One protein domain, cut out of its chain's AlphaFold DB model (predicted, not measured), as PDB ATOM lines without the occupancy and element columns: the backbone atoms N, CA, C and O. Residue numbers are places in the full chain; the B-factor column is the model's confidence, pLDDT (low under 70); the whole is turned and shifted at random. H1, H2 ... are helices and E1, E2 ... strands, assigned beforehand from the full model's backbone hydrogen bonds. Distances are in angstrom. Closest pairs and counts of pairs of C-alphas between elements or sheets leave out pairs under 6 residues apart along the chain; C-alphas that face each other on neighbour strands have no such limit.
ATOM      1  N   GLU A  15     212.449 325.400 385.253       77.69
ATOM      2  CA  GLU A  15     211.066 325.776 384.915       77.69
ATOM      3  C   GLU A  15     210.018 324.887 385.607       77.69
ATOM      4  O   GLU A  15     208.876 325.314 385.788       77.69
ATOM      5  N   ALA A  16     210.392 323.685 386.063       81.69
ATOM      6  CA  ALA A  16     209.474 322.784 386.756       81.69
ATOM      7  C   ALA A  16     209.012 323.335 388.117       81.69
ATOM      8  O   ALA A  16     207.979 322.912 388.625       81.69
ATOM      9  N   ALA A  17     209.719 324.309 388.706       78.00
ATOM     10  CA  ALA A  17     209.356 324.894 390.000       78.00
ATOM     11  C   ALA A  17     207.968 325.572 390.009       78.00
ATOM     12  O   ALA A  17     207.378 325.740 391.076       78.00
ATOM     13  N   GLY A  18     207.443 325.950 388.836       82.88
ATOM     14  CA  GLY A  18     206.109 326.538 388.681       82.88
ATOM     15  C   GLY A  18     204.973 325.534 388.441       82.88
ATOM     16  O   GLY A  18     203.818 325.952 388.384       82.88
ATOM     17  N   ASP A  19     205.270 324.239 388.292       88.50
ATOM     18  CA  ASP A  19     204.299 323.202 387.921       88.50
ATOM     19  C   ASP A  19     204.493 321.950 388.794       88.50
ATOM     20  O   ASP A  19     205.514 321.267 388.731       88.50
ATOM     21  N   ALA A  20     203.498 321.641 389.631       89.62
ATOM     22  CA  ALA A  20     203.588 320.551 390.602       89.62
ATOM     23  C   ALA A  20     203.723 319.158 389.958       89.62
ATOM     24  O   ALA A  20     204.374 318.283 390.532       89.62
ATOM     25  N   GLU A  21     203.127 318.950 388.782       90.06
ATOM     26  CA  GLU A  21     203.213 317.686 388.047       90.06
ATOM     27  C   GLU A  21     204.625 317.510 387.475       90.06
ATOM     28  O   GLU A  21     205.271 316.482 387.697       90.06
ATOM     29  N   LEU A  22     205.159 318.551 386.827       91.94
ATOM     30  CA  LEU A  22     206.530 318.527 386.310       91.94
ATOM     31  C   LEU A  22     207.562 318.400 387.434       91.94
ATOM     32  O   LEU A  22     208.513 317.629 387.301       91.94
ATOM     33  N   ALA A  23     207.364 319.090 388.558       93.19
ATOM     34  CA  ALA A  23     208.235 318.972 389.724       93.19
ATOM     35  C   ALA A  23     208.277 317.533 390.270       93.19
ATOM     36  O   ALA A  23     209.344 317.052 390.666       93.19
ATOM     37  N   ALA A  24     207.143 316.821 390.258       93.50
ATOM     38  CA  ALA A  24     207.087 315.416 390.653       93.50
ATOM     39  C   ALA A  24     207.888 314.522 389.691       93.50
ATOM     40  O   ALA A  24     208.721 313.735 390.147       93.50
ATOM     41  N   PHE A  25     207.727 314.699 388.373       94.69
ATOM     42  CA  PHE A  25     208.521 313.964 387.382       94.69
ATOM     43  C   PHE A  25     210.020 314.226 387.526       94.69
ATOM     44  O   PHE A  25     210.806 313.277 387.536       94.69
ATOM     45  N   VAL A  26     210.418 315.492 387.691       94.94
ATOM     46  CA  VAL A  26     211.819 315.882 387.903       94.94
ATOM     47  C   VAL A  26     212.389 315.186 389.135       94.94
ATOM     48  O   VAL A  26     213.462 314.584 389.058       94.94
ATOM     49  N   LYS A  27     211.657 315.201 390.254       94.81
ATOM     50  CA  LYS A  27     212.079 314.521 391.481       94.81
ATOM     51  C   LYS A  27     212.295 313.026 391.245       94.81
ATOM     52  O   LYS A  27     213.322 312.489 391.657       94.81
ATOM     53  N   GLU A  28     211.375 312.357 390.556       94.56
ATOM     54  CA  GLU A  28     211.510 310.930 390.248       94.56
ATOM     55  C   GLU A  28     212.759 310.636 389.405       94.56
ATOM     56  O   GLU A  28     213.571 309.790 389.789       94.56
ATOM     57  N   VAL A  29     212.973 311.362 388.302       95.75
ATOM     58  CA  VAL A  29     214.128 311.115 387.417       95.75
ATOM     59  C   VAL A  29     215.465 311.517 388.044       95.75
ATOM     60  O   VAL A  29     216.497 310.927 387.724       95.75
ATOM     61  N   GLN A  30     215.477 312.474 388.976       93.38
ATOM     62  CA  GLN A  30     216.679 312.836 389.738       93.38
ATOM     63  C   GLN A  30     217.056 311.788 390.789       93.38
ATOM     64  O   GLN A  30     218.239 311.612 391.069       93.38
ATOM     65  N   THR A  31     216.078 311.077 391.358       91.19
ATOM     66  CA  THR A  31     216.343 309.987 392.318       91.19
ATOM     67  C   THR A  31     216.751 308.674 391.653       91.19
ATOM     68  O   THR A  31     217.256 307.774 392.326       91.19
ATOM     69  N   ALA A  32     216.545 308.542 390.341       88.38
ATOM     70  CA  ALA A  32     216.943 307.355 389.603       88.38
ATOM     71  C   ALA A  32     218.472 307.218 389.561       88.38
ATOM     72  O   ALA A  32     219.194 308.167 389.253       88.38
ATOM     73  N   ALA A  33     218.964 306.010 389.835       83.25
ATOM     74  CA  ALA A  33     220.381 305.711 389.721       83.25
ATOM     75  C   ALA A  33     220.847 305.887 388.267       83.25
ATOM     76  O   ALA A  33     220.275 305.312 387.339       83.25
ATOM     77  N   VAL A  34     221.915 306.658 388.093       89.12
ATOM     78  CA  VAL A  34     222.622 306.855 386.828       89.12
ATOM     79  C   VAL A  34     224.104 306.553 387.040       89.12
ATOM     80  O   VAL A  34     224.631 306.777 388.130       89.12
ATOM     81  N   ASP A  35     224.788 306.032 386.020       88.25
ATOM     82  CA  ASP A  35     226.220 305.729 386.119       88.25
ATOM     83  C   ASP A  35     227.034 307.033 386.137       88.25
ATOM     84  O   ASP A  35     227.200 307.707 385.115       88.25
ATOM     85  N   SER A  36     227.533 307.399 387.318       86.25
ATOM     86  CA  SER A  36     228.310 308.620 387.546       86.25
ATOM     87  C   SER A  36     229.670 308.619 386.847       86.25
ATOM     88  O   SER A  36     230.252 309.690 386.684       86.25
ATOM     89  N   ASN A  37     230.158 307.462 386.384       90.88
ATOM     90  CA  ASN A  37     231.422 307.361 385.647       90.88
ATOM     91  C   ASN A  37     231.280 307.747 384.169       90.88
ATOM     92  O   ASN A  37     232.276 307.840 383.450       90.88
ATOM     93  N   LYS A  38     230.052 307.946 383.677       93.31
ATOM     94  CA  LYS A  38     229.821 308.377 382.297       93.31
ATOM     95  C   LYS A  38     230.066 309.879 382.154       93.31
ATOM     96  O   LYS A  38     229.554 310.642 382.971       93.31
ATOM     97  N   PRO A  39     230.763 310.338 381.103       93.50
ATOM     98  CA  PRO A  39     231.187 311.732 380.970       93.50
ATOM     99  C   PRO A  39     230.024 312.699 380.731       93.50
ATOM    100  O   PRO A  39     230.026 313.809 381.266       93.50
ATOM    101  N   TYR A  40     228.995 312.273 379.999       96.06
ATOM    102  CA  TYR A  40     227.900 313.147 379.590       96.06
ATOM    103  C   TYR A  40     226.631 312.879 380.391       96.06
ATOM    104  O   TYR A  40     226.211 311.730 380.540       96.06
ATOM    105  N   ALA A  41     226.013 313.955 380.877       95.81
ATOM    106  CA  ALA A  41     224.676 313.952 381.454       95.81
ATOM    107  C   ALA A  41     223.710 314.634 380.486       95.81
ATOM    108  O   ALA A  41     223.940 315.786 380.120       95.81
ATOM    109  N   LEU A  42     222.642 313.935 380.109       97.00
ATOM    110  CA  LEU A  42     221.520 314.504 379.375       97.00
ATOM    111  C   LEU A  42     220.368 314.739 380.350       97.00
ATOM    112  O   LEU A  42     219.892 313.806 381.001       97.00
ATOM    113  N   ARG A  43     219.900 315.983 380.405       96.88
ATOM    114  CA  ARG A  43     218.653 316.357 381.079       96.88
ATOM    115  C   ARG A  43     217.651 316.786 380.025       96.88
ATOM    116  O   ARG A  43     218.015 317.539 379.124       96.88
ATOM    117  N   VAL A  44     216.419 316.309 380.147       96.81
ATOM    118  CA  VAL A  44     215.317 316.598 379.226       96.81
ATOM    119  C   VAL A  44     214.085 316.969 380.035       96.81
ATOM    120  O   VAL A  44     213.787 316.313 381.029       96.81
ATOM    121  N   MET A  45     213.341 317.977 379.603       96.31
ATOM    122  CA  MET A  45     212.046 318.328 380.180       96.31
ATOM    123  C   MET A  45     211.102 318.776 379.069       96.31
ATOM    124  O   MET A  45     211.525 319.399 378.099       96.31
ATOM    125  N   SER A  46     209.816 318.479 379.221       95.00
ATOM    126  CA  SER A  46     208.769 319.088 378.411       95.00
ATOM    127  C   SER A  46     207.648 319.642 379.272       95.00
ATOM    128  O   SER A  46     207.113 318.938 380.129       95.00
ATOM    129  N   ASN A  47     207.226 320.868 378.967       91.38
ATOM    130  CA  ASN A  47     206.075 321.529 379.585       91.38
ATOM    131  C   ASN A  47     204.754 321.328 378.807       91.38
ATOM    132  O   ASN A  47     203.736 321.955 379.108       91.38
ATOM    133  N   GLY A  48     204.755 320.467 377.783       89.75
ATOM    134  CA  GLY A  48     203.603 320.229 376.905       89.75
ATOM    135  C   GLY A  48     203.562 321.127 375.669       89.75
ATOM    136  O   GLY A  48     202.848 320.822 374.718       89.75
ATOM    137  N   LYS A  49     204.343 322.209 375.622       90.56
ATOM    138  CA  LYS A  49     204.512 323.017 374.402       90.56
ATOM    139  C   LYS A  49     205.843 322.706 373.742       90.56
ATOM    140  O   LYS A  49     205.890 322.356 372.563       90.56
ATOM    141  N   PHE A  50     206.908 322.794 374.528       93.19
ATOM    142  CA  PHE A  50     208.267 322.577 374.066       93.19
ATOM    143  C   PHE A  50     208.951 321.516 374.907       93.19
ATOM    144  O   PHE A  50     208.807 321.499 376.129       93.19
ATOM    145  N   LEU A  51     209.716 320.670 374.224       95.50
ATOM    146  CA  LEU A  51     210.711 319.806 374.825       95.50
ATOM    147  C   LEU A  51     212.050 320.528 374.742       95.50
ATOM    148  O   LEU A  51     212.434 320.994 373.670       95.50
ATOM    149  N   GLN A  52     212.751 320.603 375.862       96.56
ATOM    150  CA  GLN A  52     214.065 321.214 375.985       96.56
ATOM    151  C   GLN A  52     215.039 320.217 376.599       96.56
ATOM    152  O   GLN A  52     214.668 319.409 377.455       96.56
ATOM    153  N   TRP A  53     216.297 320.276 376.177       97.25
ATOM    154  CA  TRP A  53     217.337 319.415 376.719       97.25
ATOM    155  C   TRP A  53     218.715 320.068 376.708       97.25
ATOM    156  O   TRP A  53     218.986 320.977 375.924       97.25
ATOM    157  N   THR A  54     219.598 319.543 377.555       97.06
ATOM    158  CA  THR A  54     221.028 319.885 377.608       97.06
ATOM    159  C   THR A  54     221.871 318.621 377.743       97.06
ATOM    160  O   THR A  54     221.562 317.786 378.597       97.06
ATOM    161  N   VAL A  55     222.953 318.506 376.968       96.12
ATOM    162  CA  VAL A  55     224.004 317.491 377.149       96.12
ATOM    163  C   VAL A  55     225.374 318.064 376.809       96.12
ATOM    164  O   VAL A  55     225.605 318.549 375.704       96.12
ATOM    165  N   GLY A  56     226.302 318.015 377.768       93.62
ATOM    166  CA  GLY A  56     227.613 318.648 377.598       93.62
ATOM    167  C   GLY A  56     227.465 320.129 377.197       93.62
ATOM    168  O   GLY A  56     226.726 320.843 377.874       93.62
ATOM    169  N   PRO A  57     228.121 320.590 376.116       93.94
ATOM    170  CA  PRO A  57     228.022 321.968 375.628       93.94
ATOM    171  C   PRO A  57     226.858 322.200 374.645       93.94
ATOM    172  O   PRO A  57     226.799 323.246 373.995       93.94
ATOM    173  N   TYR A  58     225.953 321.229 374.485       95.94
ATOM    174  CA  TYR A  58     224.850 321.286 373.528       95.94
ATOM    175  C   TYR A  58     223.506 321.445 374.230       95.94
ATOM    176  O   TYR A  58     223.240 320.812 375.257       95.94
ATOM    177  N   ARG A  59     222.631 322.251 373.636       96.62
ATOM    178  CA  ARG A  59     221.242 322.426 374.068       96.62
ATOM    179  C   ARG A  59     220.309 322.343 372.873       96.62
ATOM    180  O   ARG A  59     220.687 322.762 371.778       96.62
ATOM    181  N   GLY A  60     219.087 321.869 373.074       96.81
ATOM    182  CA  GLY A  60     218.118 321.777 371.988       96.81
ATOM    183  C   GLY A  60     216.680 321.949 372.424       96.81
ATOM    184  O   GLY A  60     216.334 321.784 373.593       96.81
ATOM    185  N   VAL A  61     215.857 322.314 371.445       96.75
ATOM    186  CA  VAL A  61     214.423 322.541 371.604       96.75
ATOM    187  C   VAL A  61     213.639 321.902 370.458       96.75
ATOM    188  O   VAL A  61     214.009 322.026 369.288       96.75
ATOM    189  N   ALA A  62     212.541 321.237 370.801       96.44
ATOM    190  CA  ALA A  62     211.577 320.654 369.872       96.44
ATOM    191  C   ALA A  62     210.143 320.986 370.296       96.44
ATOM    192  O   ALA A  62     209.879 321.357 371.440       96.44
ATOM    193  N   ASN A  63     209.198 320.822 369.372       93.38
ATOM    194  CA  ASN A  63     207.782 320.781 369.726       93.38
ATOM    195  C   ASN A  63     207.494 319.477 370.491       93.38
ATOM    196  O   ASN A  63     207.966 318.414 370.091       93.38
ATOM    197  N   ALA A  64     206.734 319.559 371.583       87.19
ATOM    198  CA  ALA A  64     206.424 318.404 372.423       87.19
ATOM    199  C   ALA A  64     205.053 317.762 372.167       87.19
ATOM    200  O   ALA A  64     204.703 316.805 372.854       87.19
ATOM    201  N   ALA A  65     204.256 318.290 371.234       87.12
ATOM    202  CA  ALA A  65     202.930 317.778 370.882       87.12
ATOM    203  C   ALA A  65     202.055 317.439 372.110       87.12
ATOM    204  O   ALA A  65     201.446 316.375 372.174       87.12
ATOM    205  N   PHE A  66     202.007 318.343 373.097       86.31
ATOM    206  CA  PHE A  66     201.240 318.197 374.344       86.31
ATOM    207  C   PHE A  66     201.778 317.177 375.362       86.31
ATOM    208  O   PHE A  66     201.205 317.067 376.445       86.31
ATOM    209  N   LYS A  67     202.902 316.496 375.097       89.75
ATOM    210  CA  LYS A  67     203.549 315.613 376.081       89.75
ATOM    211  C   LYS A  67     204.258 316.411 377.169       89.75
ATOM    212  O   LYS A  67     205.028 317.322 376.869       89.75
ATOM    213  N   ARG A  68     204.034 316.041 378.428       93.25
ATOM    214  CA  ARG A  68     204.693 316.607 379.612       93.25
ATOM    215  C   ARG A  68     205.543 315.552 380.280       93.25
ATOM    216  O   ARG A  68     205.138 314.397 380.339       93.25
ATOM    217  N   GLY A  69     206.682 315.962 380.823       95.56
ATOM    218  CA  GLY A  69     207.553 315.007 381.475       95.56
ATOM    219  C   GLY A  69     208.975 315.481 381.687       95.56
ATOM    220  O   GLY A  69     209.331 316.617 381.363       95.56
ATOM    221  N   ALA A  70     209.793 314.578 382.214       97.12
ATOM    222  CA  ALA A  70     211.208 314.802 382.465       97.12
ATOM    223  C   ALA A  70     212.029 313.541 382.171       97.12
ATOM    224  O   ALA A  70     211.513 312.425 382.193       97.12
ATOM    225  N   GLY A  71     213.322 313.719 381.923       97.19
ATOM    226  CA  GLY A  71     214.279 312.642 381.710       97.19
ATOM    227  C   GLY A  71     215.667 313.013 382.215       97.19
ATOM    228  O   GLY A  71     216.114 314.153 382.064       97.19
ATOM    229  N   ASN A  72     216.350 312.047 382.823       97.31
ATOM    230  CA  ASN A  72     217.703 312.205 383.346       97.31
ATOM    231  C   ASN A  72     218.534 310.973 382.985       97.31
ATOM    232  O   ASN A  72     218.215 309.851 383.385       97.31
ATOM    233  N   PHE A  73     219.593 311.190 382.212       97.06
ATOM    234  CA  PHE A  73     220.390 310.127 381.614       97.06
ATOM    235  C   PHE A  73     221.883 310.425 381.719       97.06
ATOM    236  O   PHE A  73     222.311 311.580 381.695       97.06
ATOM    237  N   ARG A  74     222.693 309.366 381.777       97.62
ATOM    238  CA  ARG A  74     224.160 309.439 381.735       97.62
ATOM    239  C   ARG A  74     224.708 308.418 380.752       97.62
ATOM    240  O   ARG A  74     224.298 307.256 380.756       97.62
ATOM    241  N   GLY A  75     225.649 308.841 379.919       97.12
ATOM    242  CA  GLY A  75     226.218 307.963 378.906       97.12
ATOM    243  C   GLY A  75     227.397 308.549 378.156       97.12
ATOM    244  O   GLY A  75     228.096 309.445 378.636       97.12
ATOM    245  N   HIS A  76     227.619 307.981 376.980       96.94
ATOM    246  CA  HIS A  76     228.762 308.274 376.129       96.94
ATOM    247  C   HIS A  76     228.298 308.969 374.865       96.94
ATOM    248  O   HIS A  76     227.189 308.733 374.390       96.94
ATOM    249  N   GLY A  77     229.169 309.816 374.335       96.06
ATOM    250  CA  GLY A  77     228.947 310.474 373.067       96.06
ATOM    251  C   GLY A  77     230.196 310.429 372.207       96.06
ATOM    252  O   GLY A  77     231.312 310.501 372.731       96.06
ATOM    253  N   THR A  78     229.986 310.312 370.906       97.12
ATOM    254  CA  THR A  78     231.019 310.317 369.875       97.12
ATOM    255  C   THR A  78     230.855 311.589 369.056       97.12
ATOM    256  O   THR A  78     229.758 311.891 368.591       97.12
ATOM    257  N   ASN A  79     231.935 312.350 368.894       96.62
ATOM    258  CA  ASN A  79     231.924 313.534 368.037       96.62
ATOM    259  C   ASN A  79     232.006 313.110 366.568       96.62
ATOM    260  O   ASN A  79     232.739 312.177 366.233       96.62
ATOM    261  N   GLY A  80     231.262 313.805 365.714       96.06
ATOM    262  CA  GLY A  80     231.393 313.696 364.267       96.06
ATOM    263  C   GLY A  80     232.442 314.655 363.702       96.06
ATOM    264  O   GLY A  80     233.226 315.254 364.438       96.06
ATOM    265  N   GLU A  81     232.454 314.783 362.377       95.06
ATOM    266  CA  GLU A  81     233.418 315.614 361.641       95.06
ATOM    267  C   GLU A  81     233.001 317.090 361.567       95.06
ATOM    268  O   GLU A  81     233.857 317.967 361.432       95.06
ATOM    269  N   SER A  82     231.700 317.386 361.681       96.38
ATOM    270  CA  SER A  82     231.202 318.757 361.580       96.38
ATOM    271  C   SER A  82     231.451 319.533 362.877       96.38
ATOM    272  O   SER A  82     231.052 319.129 363.968       96.38
ATOM    273  N   ALA A  83     232.092 320.697 362.743       94.69
ATOM    274  CA  ALA A  83     232.344 321.647 363.828       94.69
ATOM    275  C   ALA A  83     231.276 322.757 363.902       94.69
ATOM    276  O   ALA A  83     231.528 323.838 364.449       94.69
ATOM    277  N   ALA A  84     230.102 322.531 363.302       96.06
ATOM    278  CA  ALA A  84     228.997 323.477 363.349       96.06
ATOM    279  C   ALA A  84     228.604 323.798 364.801       96.06
ATOM    280  O   ALA A  84     228.782 322.998 365.716       96.06
ATOM    281  N   LYS A  85     228.041 324.991 365.014       95.94
ATOM    282  CA  LYS A  85     227.542 325.429 366.329       95.94
ATOM    283  C   LYS A  85     226.021 325.409 366.439       95.94
ATOM    284  O   LYS A  85     225.482 325.720 367.498       95.94
ATOM    285  N   THR A  86     225.330 325.058 365.365       96.62
ATOM    286  CA  THR A  86     223.872 324.960 365.285       96.62
ATOM    287  C   THR A  86     223.494 323.906 364.257       96.62
ATOM    288  O   THR A  86     224.263 323.638 363.334       96.62
ATOM    289  N   GLY A  87     222.285 323.362 364.369       97.31
ATOM    290  CA  GLY A  87     221.775 322.432 363.369       97.31
ATOM    291  C   GLY A  87     220.472 321.762 363.780       97.31
ATOM    292  O   GLY A  87     219.616 322.376 364.431       97.31
ATOM    293  N   ARG A  88     220.310 320.499 363.385       98.19
ATOM    294  CA  ARG A  88     219.137 319.666 363.670       98.19
ATOM    295  C   ARG A  88     219.479 318.510 364.592       98.19
ATOM    296  O   ARG A  88     220.610 318.038 364.612       98.19
ATOM    297  N   PHE A  89     218.509 318.081 365.390       98.44
ATOM    298  CA  PHE A  89     218.663 316.887 366.211       98.44
ATOM    299  C   PHE A  89     217.502 315.922 366.035       98.44
ATOM    300  O   PHE A  89     216.374 316.351 365.782       98.44
ATOM    301  N   THR A  90     217.794 314.649 366.286       98.44
ATOM    302  CA  THR A  90     216.810 313.601 366.556       98.44
ATOM    303  C   THR A  90     217.068 313.058 367.955       98.44
ATOM    304  O   THR A  90     218.192 312.684 368.280       98.44
ATOM    305  N   LEU A  91     216.033 313.027 368.789       98.50
ATOM    306  CA  LEU A  91     216.065 312.513 370.153       98.50
ATOM    307  C   LEU A  91     215.046 311.383 370.276       98.50
ATOM    308  O   LEU A  91     213.850 311.615 370.126       98.50
ATOM    309  N   VAL A  92     215.510 310.174 370.572       98.25
ATOM    310  CA  VAL A  92     214.673 309.000 370.823       98.25
ATOM    311  C   VAL A  92     214.739 308.659 372.303       98.25
ATOM    312  O   VAL A  92     215.798 308.313 372.826       98.25
ATOM    313  N   LEU A  93     213.597 308.756 372.975       97.50
ATOM    314  CA  LEU A  93     213.415 308.450 374.386       97.50
ATOM    315  C   LEU A  93     212.639 307.146 374.544       97.50
ATOM    316  O   LEU A  93     211.573 306.947 373.962       97.50
ATOM    317  N   ALA A  94     213.177 306.271 375.380       96.12
ATOM    318  CA  ALA A  94     212.512 305.085 375.883       96.12
ATOM    319  C   ALA A  94     212.596 305.092 377.419       96.12
ATOM    320  O   ALA A  94     213.463 305.773 377.973       96.12
ATOM    321  N   PRO A  95     211.779 304.290 378.128       95.06
ATOM    322  CA  PRO A  95     211.653 304.377 379.586       95.06
ATOM    323  C   PRO A  95     212.973 304.359 380.374       95.06
ATOM    324  O   PRO A  95     213.055 304.919 381.466       95.06
ATOM    325  N   ARG A  96     214.013 303.696 379.850       96.19
ATOM    326  CA  ARG A  96     215.322 303.539 380.509       96.19
ATOM    327  C   ARG A  96     216.524 303.929 379.653       96.19
ATOM    328  O   ARG A  96     217.653 303.861 380.140       96.19
ATOM    329  N   THR A  97     216.311 304.303 378.398       96.69
ATOM    330  CA  THR A  97     217.390 304.542 377.435       96.69
ATOM    331  C   THR A  97     217.085 305.752 376.577       96.69
ATOM    332  O   THR A  97     215.926 306.090 376.345       96.69
ATOM    333  N   VAL A  98     218.137 306.379 376.071       98.25
ATOM    334  CA  VAL A  98     218.034 307.526 375.176       98.25
ATOM    335  C   VAL A  98     219.092 307.448 374.090       98.25
ATOM    336  O   VAL A  98     220.215 307.001 374.343       98.25
ATOM    337  N   HIS A  99     218.726 307.917 372.903       98.69
ATOM    338  CA  HIS A  99     219.633 308.150 371.787       98.69
ATOM    339  C   HIS A  99     219.405 309.564 371.251       98.69
ATOM    340  O   HIS A  99     218.268 309.948 370.985       98.69
ATOM    341  N   LEU A 100     220.467 310.357 371.148       98.75
ATOM    342  CA  LEU A 100     220.445 311.719 370.624       98.75
ATOM    343  C   LEU A 100     221.484 311.835 369.517       98.75
ATOM    344  O   LEU A 100     222.664 311.587 369.750       98.75
ATOM    345  N   VAL A 101     221.054 312.294 368.350       98.69
ATOM    346  CA  VAL A 101     221.928 312.585 367.213       98.69
ATOM    347  C   VAL A 101     221.821 314.065 366.885       98.69
ATOM    348  O   VAL A 101     220.715 314.575 366.714       98.69
ATOM    349  N   LEU A 102     222.963 314.744 366.794       98.69
ATOM    350  CA  LEU A 102     223.097 316.125 366.341       98.69
ATOM    351  C   LEU A 102     223.749 316.134 364.963       98.69
ATOM    352  O   LEU A 102     224.842 315.594 364.788       98.69
ATOM    353  N   THR A 103     223.105 316.794 364.012       98.69
ATOM    354  CA  THR A 103     223.653 317.079 362.688       98.69
ATOM    355  C   THR A 103     223.672 318.575 362.428       98.69
ATOM    356  O   THR A 103     222.896 319.331 363.023       98.69
ATOM    357  N   ASP A 104     224.553 319.024 361.544       97.81
ATOM    358  CA  ASP A 104     224.471 320.378 361.005       97.81
ATOM    359  C   ASP A 104     223.325 320.522 359.982       97.81
ATOM    360  O   ASP A 104     222.551 319.595 359.727       97.81
ATOM    361  N   ASP A 105     223.193 321.705 359.380       95.44
ATOM    362  CA  ASP A 105     222.118 321.988 358.419       95.44
ATOM    363  C   ASP A 105     222.270 321.294 357.059       95.44
ATOM    364  O   ASP A 105     221.334 321.313 356.256       95.44
ATOM    365  N   LYS A 106     223.414 320.650 356.810       96.06
ATOM    366  CA  LYS A 106     223.665 319.808 355.635       96.06
ATOM    367  C   LYS A 106     223.476 318.320 355.936       96.06
ATOM    368  O   LYS A 106     223.483 317.517 355.007       96.06
ATOM    369  N   GLY A 107     223.265 317.961 357.204       96.25
ATOM    370  CA  GLY A 107     223.105 316.582 357.651       96.25
ATOM    371  C   GLY A 107     224.414 315.900 358.056       96.25
ATOM    372  O   GLY A 107     224.398 314.692 358.287       96.25
ATOM    373  N   GLU A 108     225.528 316.628 358.168       98.06
ATOM    374  CA  GLU A 108     226.790 316.059 358.653       98.06
ATOM    375  C   GLU A 108     226.744 315.873 360.172       98.06
ATOM    376  O   GLU A 108     226.214 316.713 360.903       98.06
ATOM    377  N   LEU A 109     227.295 314.757 360.659       98.38
ATOM    378  CA  LEU A 109     227.283 314.417 362.079       98.38
ATOM    379  C   LEU A 109     228.132 315.403 362.890       98.38
ATOM    380  O   LEU A 109     229.299 315.640 362.574       98.38
ATOM    381  N   VAL A 110     227.556 315.892 363.988       98.38
ATOM    382  CA  VAL A 110     228.239 316.691 365.016       98.38
ATOM    383  C   VAL A 110     228.445 315.865 366.284       98.38
ATOM    384  O   VAL A 110     229.543 315.836 366.837       98.38
ATOM    385  N   PHE A 111     227.408 315.163 366.747       98.38
ATOM    386  CA  PHE A 111     227.460 314.405 367.997       98.38
ATOM    387  C   PHE A 111     226.439 313.265 367.999       98.38
ATOM    388  O   PHE A 111     225.271 313.488 367.692       98.38
ATOM    389  N   ASP A 112     226.864 312.063 368.371       98.50
ATOM    390  CA  ASP A 112     226.003 310.893 368.569       98.50
ATOM    391  C   ASP A 112     226.125 310.425 370.021       98.50
ATOM    392  O   ASP A 112     227.215 310.066 370.467       98.50
ATOM    393  N   PHE A 113     225.027 310.461 370.773       98.56
ATOM    394  CA  PHE A 113     224.982 310.178 372.203       98.56
ATOM    395  C   PHE A 113     223.988 309.077 372.540       98.56
ATOM    396  O   PHE A 113     222.805 309.173 372.227       98.56
ATOM    397  N   THR A 114     224.449 308.077 373.291       98.06
ATOM    398  CA  THR A 114     223.605 307.014 373.848       98.06
ATOM    399  C   THR A 114     223.790 306.926 375.356       98.06
ATOM    400  O   THR A 114     224.916 306.954 375.868       98.06
ATOM    401  N   ALA A 115     222.686 306.778 376.087       97.56
ATOM    402  CA  ALA A 115     222.716 306.705 377.542       97.56
ATOM    403  C   ALA A 115     221.621 305.836 378.159       97.56
ATOM    404  O   ALA A 115     220.585 305.561 377.553       97.56
ATOM    405  N   GLY A 116     221.873 305.443 379.411       96.69
ATOM    406  CA  GLY A 116     220.891 304.849 380.311       96.69
ATOM    407  C   GLY A 116     220.417 305.859 381.357       96.69
ATOM    408  O   GLY A 116     221.124 306.818 381.682       96.69
ATOM    409  N   GLY A 117     219.212 305.651 381.879       96.19
ATOM    410  CA  GLY A 117     218.613 306.535 382.874       96.19
ATOM    411  C   GLY A 117     217.143 306.233 383.132       96.19
ATOM    412  O   GLY A 117     216.728 305.071 383.170       96.19
ATOM    413  N   LEU A 118     216.361 307.290 383.335       97.00
ATOM    414  CA  LEU A 118     214.913 307.218 383.501       97.00
ATOM    415  C   LEU A 118     214.252 308.413 382.811       97.00
ATOM    416  O   LEU A 118     214.714 309.546 382.967       97.00
ATOM    417  N   GLU A 119     213.140 308.161 382.124       95.44
ATOM    418  CA  GLU A 119     212.163 309.191 381.761       95.44
ATOM    419  C   GLU A 119     210.805 308.940 382.416       95.44
ATOM    420  O   GLU A 119     210.482 307.824 382.842       95.44
ATOM    421  N   LYS A 120     210.036 310.021 382.530       96.25
ATOM    422  CA  LYS A 120     208.637 310.023 382.936       96.25
ATOM    423  C   LYS A 120     207.851 310.914 381.986       96.25
ATOM    424  O   LYS A 120     208.040 312.127 382.009       96.25
ATOM    425  N   GLY A 121     206.963 310.310 381.199       92.88
ATOM    426  CA  GLY A 121     205.998 311.010 380.344       92.88
ATOM    427  C   GLY A 121     206.542 311.505 378.998       92.88
ATOM    428  O   GLY A 121     205.837 312.237 378.302       92.88
ATOM    429  N   LEU A 122     207.767 311.126 378.610       92.19
ATOM    430  CA  LEU A 122     208.453 311.629 377.411       92.19
ATOM    431  C   LEU A 122     208.854 310.552 376.394       92.19
ATOM    432  O   LEU A 122     209.653 310.844 375.509       92.19
ATOM    433  N   ASP A 123     208.315 309.342 376.451       90.62
ATOM    434  CA  ASP A 123     208.614 308.287 375.476       90.62
ATOM    435  C   ASP A 123     208.359 308.713 374.009       90.62
ATOM    436  O   ASP A 123     207.438 309.472 373.701       90.62
ATOM    437  N   GLY A 124     209.177 308.241 373.065       94.44
ATOM    438  CA  GLY A 124     209.009 308.499 371.629       94.44
ATOM    439  C   GLY A 124     210.165 309.256 370.976       94.44
ATOM    440  O   GLY A 124     211.280 309.278 371.489       94.44
ATOM    441  N   SER A 125     209.911 309.836 369.801       96.69
ATOM    442  CA  SER A 125     210.920 310.519 368.986       96.69
ATOM    443  C   SER A 125     210.584 311.997 368.809       96.69
ATOM    444  O   SER A 125     209.433 312.350 368.550       96.69
ATOM    445  N   TYR A 126     211.597 312.847 368.953       96.94
ATOM    446  CA  TYR A 126     211.492 314.297 368.862       96.94
ATOM    447  C   TYR A 126     212.563 314.832 367.927       96.94
ATOM    448  O   TYR A 126     213.724 314.428 367.992       96.94
ATOM    449  N   GLU A 127     212.176 315.799 367.106       97.44
ATOM    450  CA  GLU A 127     213.069 316.476 366.177       97.44
ATOM    451  C   GLU A 127     213.007 317.981 366.394       97.44
ATOM    452  O   GLU A 127     211.942 318.552 366.656       97.44
ATOM    453  N   GLY A 128     214.154 318.642 366.286       96.94
ATOM    454  CA  GLY A 128     214.224 320.067 366.566       96.94
ATOM    455  C   GLY A 128     215.549 320.714 366.203       96.94
ATOM    456  O   GLY A 128     216.339 320.181 365.422       96.94
ATOM    457  N   ARG A 129     215.769 321.905 366.764       97.38
ATOM    458  CA  ARG A 129     216.998 322.688 366.587       97.38
ATOM    459  C   ARG A 129     217.882 322.550 367.814       97.38
ATOM    460  O   ARG A 129     217.381 322.580 368.938       97.38
ATOM    461  N   TRP A 130     219.186 322.464 367.597       97.50
ATOM    462  CA  TRP A 130     220.172 322.560 368.668       97.50
ATOM    463  C   TRP A 130     221.116 323.739 368.444       97.50
ATOM    464  O   TRP A 130     221.233 324.273 367.338       97.50
ATOM    465  N   SER A 131     221.779 324.141 369.523       96.06
ATOM    466  CA  SER A 131     222.866 325.114 369.515       96.06
ATOM    467  C   SER A 131     223.959 324.706 370.498       96.06
ATOM    468  O   SER A 131     223.702 324.028 371.498       96.06
ATOM    469  N   TYR A 132     225.177 325.124 370.195       93.19
ATOM    470  CA  TYR A 132     226.326 325.072 371.082       93.19
ATOM    471  C   TYR A 132     226.308 326.292 372.010       93.19
ATOM    472  O   TYR A 132     226.083 327.410 371.544       93.19
ATOM    473  N   PHE A 133     226.541 326.088 373.306       84.81
ATOM    474  CA  PHE A 133     226.572 327.164 374.310       84.81
ATOM    475  C   PHE A 133     227.858 327.182 375.157       84.81
ATOM    476  O   PHE A 133     227.930 327.931 376.130       84.81
TER     477      PHE A 133
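This is residues 15 to 133 of the 134 residues of an uncharacterized protein of Sparassis crispa (UniProt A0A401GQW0). Eight strands close into a barrel, and helix H2 packs on its outside over E4 and E7, with the very short helix H1 making a corner before it. Round the ring run E1, E2, E3, E8, E5, E6, E7, E4 and back to E1, each antiparallel to its neighbours. The printed part has 119 residues, with two named helices and then eight named strands along the chain, and its class is mostly strand. It is compact, with a radius of gyration of the C-alphas of 13.5 A, and rounded, spanning 41 by 32 by 23 A.

Start at H1, residues 15 to 18, which is on the barrel. It touches H2, residues 20 to 31, only at the corner, through residues 22 to 26 of H2 alone; the closest C-alphas are those of Ala 16 and Ala 23, 5.0 A apart. H2 lies outside the barrel at a height over the sheet of 8.0 A, over E4, residues 68 to 79, and E7, residues 109 to 120. On the local plane its line and that of E4 stand at 32 degrees, only just slantwise to the strands; the closest C-alphas of H2 and E4 are those of Val 29 and Asn 72, 5.5 A apart. In H2 every O i to N i+4 pair is within hydrogen-bond range; H1 is too short for such a pair. Next come E1, residues 40 to 47, E2, residues 50 to 55, and E3, residues 58 to 63, a meander, each strand the antiparallel neighbour of the one before. Look for N 45 and O 52, 2.9 A, in the hairpin of E1 and E2, and N 53 and O 60, 3.0 A, in that of E2 and E3. E3 has E8, residues 124 to 132, on its other side, with N 61 and O 129 at 2.9 A. E8 is the neighbour of E5, residues 86 to 94, with N 91 and O 126 at 2.8 A. E5, E6, residues 97 to 103, and E7 form the second meander, with hairpins at N 92 and O 99, 2.8 A, and N 100 and O 113, 2.8 A. E7 and E4 are antiparallel neighbours, with N 78 and O 112 within hydrogen-bond range at 2.8 A, and the neighbours E4 and E1 close the ring, with N 71 and O 44 within hydrogen-bond range at 2.8 A. E1 to E4, E4 to E7 and E5 to E8 are each a Greek key, four strands of which three are a meander and the first is the antiparallel neighbour of the fourth.

Find C-alpha 15 at (211.066, 325.776, 384.915), where H1 begins; H2 then runs 16.7 A to C-alpha 31. E1 starts at C-alpha 40, (227.900, 313.147, 379.590), and runs 23.4 A. E4 is 29.7 A long and bends by 76 degrees at residue 75; E7 is 28.3 A long and bends by 82 degrees at residue 117. E5 measures 25.2 A and E6 20.3 A. E8 bends by 61 degrees at residue 129 and ends at C-alpha 132, (226.326, 325.072, 371.082).

The C-alphas farthest apart are those of Ala 20 and Glu 81, at 41.9 A. The printed part has no cut and no long link. Its mean pLDDT is 94.5, and no printed residue is under 70.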